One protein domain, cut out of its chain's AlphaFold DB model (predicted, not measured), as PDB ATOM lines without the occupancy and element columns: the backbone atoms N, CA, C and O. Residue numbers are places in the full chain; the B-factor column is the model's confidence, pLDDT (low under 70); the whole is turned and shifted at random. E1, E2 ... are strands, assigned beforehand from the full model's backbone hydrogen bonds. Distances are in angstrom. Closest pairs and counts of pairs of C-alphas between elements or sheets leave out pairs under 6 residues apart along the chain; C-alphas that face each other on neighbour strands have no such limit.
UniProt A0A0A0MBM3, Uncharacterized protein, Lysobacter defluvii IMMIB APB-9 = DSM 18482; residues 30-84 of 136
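AT A GLANCE: This is residues 30 to 84 of the 136 residues of an uncharacterized protein of Lysobacter defluvii IMMIB APB-9 = DSM 18482 (UniProt A0A0A0MBM3). A three-stranded sheet with the long strand E5 in its middle has the small hairpin E2 and E3 over one face, loosely placed with few close C-alphas. The printed part has 55 residues, no named helix and five strands, E1 to E5 in chain order, all strand by class though under half of the residues are in them. The larger sheet runs E1, E5, E4, antiparallel. The whole is compact, with a radius of gyration of the C-alphas of 11.3 A and spans of 30 by 26 by 17 A.

IN THESE COORDINATES: E1, residues 32 to 37, begins at C-alpha 32 (12.686, -24.845, 21.759) and is 15.2 A long. E2 is residues 42 to 45, E3 48 to 51 and E4 63 to 66. E5, residues 72 to 79, is 22.9 A long and ends at C-alpha 79 (13.977, -25.050, 26.090).

HOW THE PARTS SIT: E1 pairs with E5, N 35 and O 76 being 3.0 A apart. E4 and E5 form a hairpin, with N 65 and O 73 2.9 A apart. In the hairpin E2 and E3, N 43 and O 50 are 2.9 A apart. The closest C-alphas of E3 and E5, Tyr 51 and Arg 76, are 7.4 A apart. E1 and E4 are apart.

THE WHOLE: The printed part has no cut. The link E3 to E4 is long. Confidence is under 70 at residues 30 to 33, 56 to 60 and 80 to 84.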
ATOM      1  N   ASP A  30      10.259 -29.528  19.254       53.06
ATOM      2  CA  ASP A  30       8.982 -28.987  19.770       53.06
ATOM      3  C   ASP A  30       9.093 -28.369  21.175       53.06
ATOM      4  O   ASP A  30       8.139 -27.833  21.751       53.06
ATOM      5  N   ASP A  31      10.304 -28.431  21.708       60.50
ATOM      6  CA  ASP A  31      10.730 -27.981  23.002       60.50
ATOM      7  C   ASP A  31      11.641 -26.745  22.938       60.50
ATOM      8  O   ASP A  31      12.143 -26.352  23.972       60.50
ATOM      9  N   LEU A  32      11.895 -26.092  21.792       63.44
ATOM     10  CA  LEU A  32      12.686 -24.845  21.759       63.44
ATOM     11  C   LEU A  32      11.872 -23.609  21.352       63.44
ATOM     12  O   LEU A  32      11.278 -23.534  20.280       63.44
ATOM     13  N   VAL A  33      11.917 -22.581  22.202       69.81
ATOM     14  CA  VAL A  33      11.278 -21.273  22.012       69.81
ATOM     15  C   VAL A  33      12.331 -20.216  21.678       69.81
ATOM     16  O   VAL A  33      13.451 -20.234  22.194       69.81
ATOM     17  N   ARG A  34      11.969 -19.260  20.814       74.19
ATOM     18  CA  ARG A  34      12.802 -18.095  20.489       74.19
ATOM     19  C   ARG A  34      12.550 -16.968  21.485       74.19
ATOM     20  O   ARG A  34      11.432 -16.469  21.576       74.19
ATOM     21  N   VAL A  35      13.592 -16.538  22.187       72.38
ATOM     22  CA  VAL A  35      13.534 -15.393  23.112       72.38
ATOM     23  C   VAL A  35      14.306 -14.227  22.516       72.38
ATOM     24  O   VAL A  35      15.451 -14.408  22.101       72.38
ATOM     25  N   LEU A  36      13.671 -13.053  22.468       76.38
ATOM     26  CA  LEU A  36      14.291 -11.815  21.998       76.38
ATOM     27  C   LEU A  36      15.420 -11.400  22.950       76.38
ATOM     28  O   LEU A  36      15.258 -11.440  24.170       76.38
ATOM     29  N   VAL A  37      16.554 -11.013  22.378       76.75
ATOM     30  CA  VAL A  37      17.750 -10.565  23.095       76.75
ATOM     31  C   VAL A  37      17.952  -9.075  22.841       76.75
ATOM     32  O   VAL A  37      17.784  -8.609  21.714       76.75
ATOM     33  N   ASP A  38      18.307  -8.335  23.893       80.31
ATOM     34  CA  ASP A  38      18.683  -6.926  23.778       80.31
ATOM     35  C   ASP A  38      19.982  -6.792  22.968       80.31
ATOM     36  O   ASP A  38      20.913  -7.579  23.133       80.31
ATOM     37  N   VAL A  39      20.063  -5.775  22.110       74.88
ATOM     38  CA  VAL A  39      21.258  -5.479  21.308       74.88
ATOM     39  C   VAL A  39      22.488  -5.246  22.198       74.88
ATOM     40  O   VAL A  39      23.589  -5.641  21.816       74.88
ATOM     41  N   ALA A  40      22.317  -4.683  23.399       78.19
ATOM     42  CA  ALA A  40      23.400  -4.478  24.367       78.19
ATOM     43  C   ALA A  40      24.007  -5.790  24.907       78.19
ATOM     44  O   ALA A  40      25.152  -5.804  25.369       78.19
ATOM     45  N   ASP A  41      23.263  -6.894  24.815       73.88
ATOM     46  CA  ASP A  41      23.681  -8.225  25.260       73.88
ATOM     47  C   ASP A  41      24.201  -9.101  24.109       73.88
ATOM     48  O   ASP A  41      24.521 -10.278  24.315       73.88
ATOM     49  N   VAL A  42      24.301  -8.554  22.894       80.25
ATOM     50  CA  VAL A  42      24.867  -9.247  21.733       80.25
ATOM     51  C   VAL A  42      26.378  -9.044  21.697       80.25
ATOM     52  O   VAL A  42      26.877  -7.924  21.621       80.25
ATOM     53  N   VAL A  43      27.124 -10.146  21.691       80.88
ATOM     54  CA  VAL A  43      28.583 -10.145  21.532       80.88
ATOM     55  C   VAL A  43      28.946 -10.864  20.244       80.88
ATOM     56  O   VAL A  43      28.490 -11.980  19.999       80.88
ATOM     57  N   LEU A  44      29.797 -10.249  19.427       84.31
ATOM     58  CA  LEU A  44      30.329 -10.886  18.227       84.31
ATOM     59  C   LEU A  44      31.580 -11.697  18.572       84.31
ATOM     60  O   LEU A  44      32.540 -11.169  19.134       84.31
ATOM     61  N   ARG A  45      31.589 -12.977  18.198       76.38
ATOM     62  CA  ARG A  45      32.774 -13.844  18.242       76.38
ATOM     63  C   ARG A  45      32.967 -14.494  16.883       76.38
ATOM     64  O   ARG A  45      32.058 -15.149  16.388       76.38
ATOM     65  N   GLY A  46      34.126 -14.281  16.258       81.06
ATOM     66  CA  GLY A  46      34.403 -14.815  14.917       81.06
ATOM     67  C   GLY A  46      33.359 -14.397  13.870       81.06
ATOM     68  O   GLY A  46      32.984 -15.199  13.022       81.06
ATOM     69  N   GLY A  47      32.817 -13.177  13.986       81.38
ATOM     70  CA  GLY A  47      31.758 -12.660  13.108       81.38
ATOM     71  C   GLY A  47      30.349 -13.196  13.392       81.38
ATOM     72  O   GLY A  47      29.405 -12.823  12.702       81.38
ATOM     73  N   GLN A  48      30.176 -14.043  14.407       84.56
ATOM     74  CA  GLN A  48      28.894 -14.653  14.754       84.56
ATOM     75  C   GLN A  48      28.341 -14.038  16.050       84.56
ATOM     76  O   GLN A  48      29.109 -13.829  16.992       84.56
ATOM     77  N   PRO A  49      27.034 -13.738  16.127       83.94
ATOM     78  CA  PRO A  49      26.429 -13.148  17.315       83.94
ATOM     79  C   PRO A  49      26.120 -14.203  18.382       83.94
ATOM     80  O   PRO A  49      25.528 -15.247  18.099       83.94
ATOM     81  N   TYR A  50      26.484 -13.894  19.623       82.69
ATOM     82  CA  TYR A  50      26.274 -14.717  20.811       82.69
ATOM     83  C   TYR A  50      25.639 -13.907  21.934       82.69
ATOM     84  O   TYR A  50      25.852 -12.698  22.044       82.69
ATOM     85  N   TYR A  51      24.896 -14.590  22.801       79.88
ATOM     86  CA  TYR A  51      24.413 -13.995  24.041       79.88
ATOM     87  C   TYR A  51      25.564 -13.795  25.036       79.88
ATOM     88  O   TYR A  51      26.250 -14.752  25.403       79.88
ATOM     89  N   ARG A  52      25.752 -12.560  25.510       76.50
ATOM     90  CA  ARG A  52      26.850 -12.158  26.407       76.50
ATOM     91  C   ARG A  52      26.953 -12.984  27.688       76.50
ATOM     92  O   ARG A  52      28.055 -13.208  28.184       76.50
ATOM     93  N   HIS A  53      25.810 -13.396  28.234       77.94
ATOM     94  CA  HIS A  53      25.720 -14.096  29.518       77.94
ATOM     95  C   HIS A  53      25.545 -15.617  29.369       77.94
ATOM     96  O   HIS A  53      25.182 -16.285  30.335       77.94
ATOM     97  N   GLY A  54      25.769 -16.157  28.166       71.06
ATOM     98  CA  GLY A  54      25.796 -17.597  27.909       71.06
ATOM     99  C   GLY A  54      27.173 -18.228  28.146       71.06
ATOM    100  O   GLY A  54      28.135 -17.554  28.518       71.06
ATOM    101  N   SER A  55      27.281 -19.528  27.877       70.25
ATOM    102  CA  SER A  55      28.554 -20.260  27.836       70.25
ATOM    103  C   SER A  55      29.256 -20.158  26.473       70.25
ATOM    104  O   SER A  55      30.293 -20.784  26.263       70.25
ATOM    105  N   TYR A  56      28.707 -19.359  25.548       69.50
ATOM    106  CA  TYR A  56      29.112 -19.286  24.138       69.50
ATOM    107  C   TYR A  56      29.014 -20.644  23.428       69.50
ATOM    108  O   TYR A  56      29.677 -20.884  22.416       69.50
ATOM    109  N   GLY A  57      28.175 -21.536  23.958       67.31
ATOM    110  CA  GLY A  57      27.950 -22.861  23.414       67.31
ATOM    111  C   GLY A  57      27.071 -22.834  22.167       67.31
ATOM    112  O   GLY A  57      26.586 -21.797  21.710       67.31
ATOM    113  N   ARG A  58      26.804 -24.024  21.622       65.31
ATOM    114  CA  ARG A  58      25.963 -24.199  20.426       65.31
ATOM    115  C   ARG A  58      24.539 -23.638  20.599       65.31
ATOM    116  O   ARG A  58      23.932 -23.239  19.612       65.31
ATOM    117  N   HIS A  59      24.044 -23.561  21.834       65.94
ATOM    118  CA  HIS A  59      22.724 -23.016  22.171       65.94
ATOM    119  C   HIS A  59      22.712 -21.493  22.407       65.94
ATOM    120  O   HIS A  59      21.644 -20.889  22.407       65.94
ATOM    121  N   ASP A  60      23.882 -20.859  22.552       69.94
ATOM    122  CA  ASP A  60      24.000 -19.411  22.798       69.94
ATOM    123  C   ASP A  60      24.174 -18.590  21.519       69.94
ATOM    124  O   ASP A  60      24.200 -17.356  21.565       69.94
ATOM    125  N   ARG A  61      24.325 -19.267  20.375       79.94
ATOM    126  CA  ARG A  61      24.387 -18.610  19.074       79.94
ATOM    127  C   ARG A  61      23.036 -17.970  18.777       79.94
ATOM    128  O   ARG A  61      21.993 -18.624  18.820       79.94
ATOM    129  N   LEU A  62      23.074 -16.688  18.441       84.25
ATOM    130  CA  LEU A  62      21.875 -15.919  18.170       84.25
ATOM    131  C   LEU A  62      21.433 -16.096  16.720       84.25
ATOM    132  O   LEU A  62      22.226 -16.029  15.779       84.25
ATOM    133  N   VAL A  63      20.133 -16.289  16.552       83.56
ATOM    134  CA  VAL A  63      19.448 -16.253  15.268       83.56
ATOM    135  C   VAL A  63      19.146 -14.799  14.945       83.56
ATOM    136  O   VAL A  63      18.426 -14.124  15.684       83.56
ATOM    137  N   VAL A  64      19.690 -14.329  13.831       85.12
ATOM    138  CA  VAL A  64      19.448 -12.982  13.320       85.12
ATOM    139  C   VAL A  64      18.230 -13.025  12.410       85.12
ATOM    140  O   VAL A  64      18.214 -13.762  11.426       85.12
ATOM    141  N   VAL A  65      17.210 -12.238  12.729       79.44
ATOM    142  CA  VAL A  65      15.990 -12.121  11.925       79.44
ATOM    143  C   VAL A  65      15.781 -10.659  11.583       79.44
ATOM    144  O   VAL A  65      15.900  -9.794  12.446       79.44
ATOM    145  N   ARG A  66      15.453 -10.374  10.325       84.19
ATOM    146  CA  ARG A  66      15.037  -9.036   9.903       84.19
ATOM    147  C   ARG A  66      13.522  -8.978   9.863       84.19
ATOM    148  O   ARG A  66      12.892  -9.904   9.358       84.19
ATOM    149  N   ASP A  67      12.948  -7.921  10.420       83.38
ATOM    150  CA  ASP A  67      11.519  -7.673  10.263       83.38
ATOM    151  C   ASP A  67      11.199  -7.109   8.868       83.38
ATOM    152  O   ASP A  67      12.090  -6.806   8.071       83.38
ATOM    153  N   HIS A  68       9.910  -6.949   8.568       84.50
ATOM    154  CA  HIS A  68       9.436  -6.405   7.289       84.50
ATOM    155  C   HIS A  68       9.861  -4.953   7.036       84.50
ATOM    156  O   HIS A  68       9.755  -4.470   5.914       84.50
ATOM    157  N   ARG A  69      10.337  -4.252   8.070       86.06
ATOM    158  CA  ARG A  69      10.869  -2.883   8.009       86.06
ATOM    159  C   ARG A  69      12.402  -2.874   7.959       86.06
ATOM    160  O   ARG A  69      13.006  -1.809   8.028       86.06
ATOM    161  N   GLY A  70      13.039  -4.043   7.858       80.19
ATOM    162  CA  GLY A  70      14.490  -4.206   7.781       80.19
ATOM    163  C   GLY A  70      15.232  -4.099   9.116       80.19
ATOM    164  O   GLY A  70      16.465  -4.164   9.118       80.19
ATOM    165  N   ARG A  71      14.537  -3.965  10.253       80.56
ATOM    166  CA  ARG A  71      15.167  -3.911  11.582       80.56
ATOM    167  C   ARG A  71      15.669  -5.292  11.976       80.56
ATOM    168  O   ARG A  71      14.980  -6.294  11.781       80.56
ATOM    169  N   VAL A  72      16.869  -5.338  12.544       80.56
ATOM    170  CA  VAL A  72      17.524  -6.580  12.958       80.56
ATOM    171  C   VAL A  72      17.120  -6.932  14.387       80.56
ATOM    172  O   VAL A  72      17.324  -6.143  15.302       80.56
ATOM    173  N   ASN A  73      16.591  -8.137  14.566       81.56
ATOM    174  CA  ASN A  73      16.247  -8.725  15.852       81.56
ATOM    175  C   ASN A  73      17.108  -9.965  16.097       81.56
ATOM    176  O   ASN A  73      17.317 -10.781  15.194       81.56
ATOM    177  N   TYR A  74      17.578 -10.122  17.330       81.88
ATOM    178  CA  TYR A  74      18.401 -11.252  17.741       81.88
ATOM    179  C   TYR A  74      17.601 -12.166  18.659       81.88
ATOM    180  O   TYR A  74      17.024 -11.716  19.648       81.88
ATOM    181  N   TYR A  75      17.580 -13.457  18.344       81.94
ATOM    182  CA  TYR A  75      16.861 -14.458  19.121       81.94
ATOM    183  C   TYR A  75      17.799 -15.550  19.603       81.94
ATOM    184  O   TYR A  75      18.581 -16.084  18.822       81.94
ATOM    185  N   ARG A  76      17.668 -15.953  20.864       81.62
ATOM    186  CA  ARG A  76      18.261 -17.205  21.353       81.62
ATOM    187  C   ARG A  76      17.226 -18.323  21.329       81.62
ATOM    188  O   ARG A  76      16.036 -18.059  21.509       81.62
ATOM    189  N   GLN A  77      17.680 -19.554  21.133       78.38
ATOM    190  CA  GLN A  77      16.831 -20.738  21.238       78.38
ATOM    191  C   GLN A  77      16.976 -21.318  22.644       78.38
ATOM    192  O   GLN A  77      18.086 -21.634  23.066       78.38
ATOM    193  N   VAL A  78      15.874 -21.434  23.378       70.94
ATOM    194  CA  VAL A  78      15.865 -21.961  24.751       70.94
ATOM    195  C   VAL A  78      14.801 -23.046  24.915       70.94
ATOM    196  O   VAL A  78      13.782 -22.957  24.236       70.94
ATOM    197  N   PRO A  79      14.986 -24.029  25.817       70.62
ATOM    198  CA  PRO A  79      13.977 -25.050  26.090       70.62
ATOM    199  C   PRO A  79      12.608 -24.485  26.529       70.62
ATOM    200  O   PRO A  79      12.536 -23.414  27.143       70.62
ATOM    201  N   ARG A  80      11.511 -25.198  26.260       55.25
ATOM    202  CA  ARG A  80      10.122 -24.803  26.531       55.25
ATOM    203  C   ARG A  80       9.853 -25.062  28.010       55.25
ATOM    204  O   ARG A  80       9.623 -26.169  28.463       55.25
ATOM    205  N   GLY A  81       9.983 -24.005  28.803       57.34
ATOM    206  CA  GLY A  81      10.088 -24.104  30.264       57.34
ATOM    207  C   GLY A  81      11.279 -23.331  30.816       57.34
ATOM    208  O   GLY A  81      11.387 -23.139  32.029       57.34
ATOM    209  N   TYR A  82      12.132 -22.799  29.931       56.84
ATOM    210  CA  TYR A  82      13.123 -21.798  30.280       56.84
ATOM    211  C   TYR A  82      12.421 -20.557  30.842       56.84
ATOM    212  O   TYR A  82      11.984 -19.654  30.123       56.84
ATOM    213  N   ARG A  83      12.318 -20.497  32.170       51.34
ATOM    214  CA  ARG A  83      12.040 -19.252  32.873       51.34
ATOM    215  C   ARG A  83      13.303 -18.417  32.768       51.34
ATOM    216  O   ARG A  83      14.235 -18.597  33.553       51.34
ATOM    217  N   SER A  84      13.311 -17.489  31.813       50.12
ATOM    218  CA  SER A  84      14.193 -16.331  31.889       50.12
ATOM    219  C   SER A  84      13.813 -15.606  33.171       50.12
ATOM    220  O   SER A  84      12.876 -14.813  33.193       50.12
TER     221      SER A  84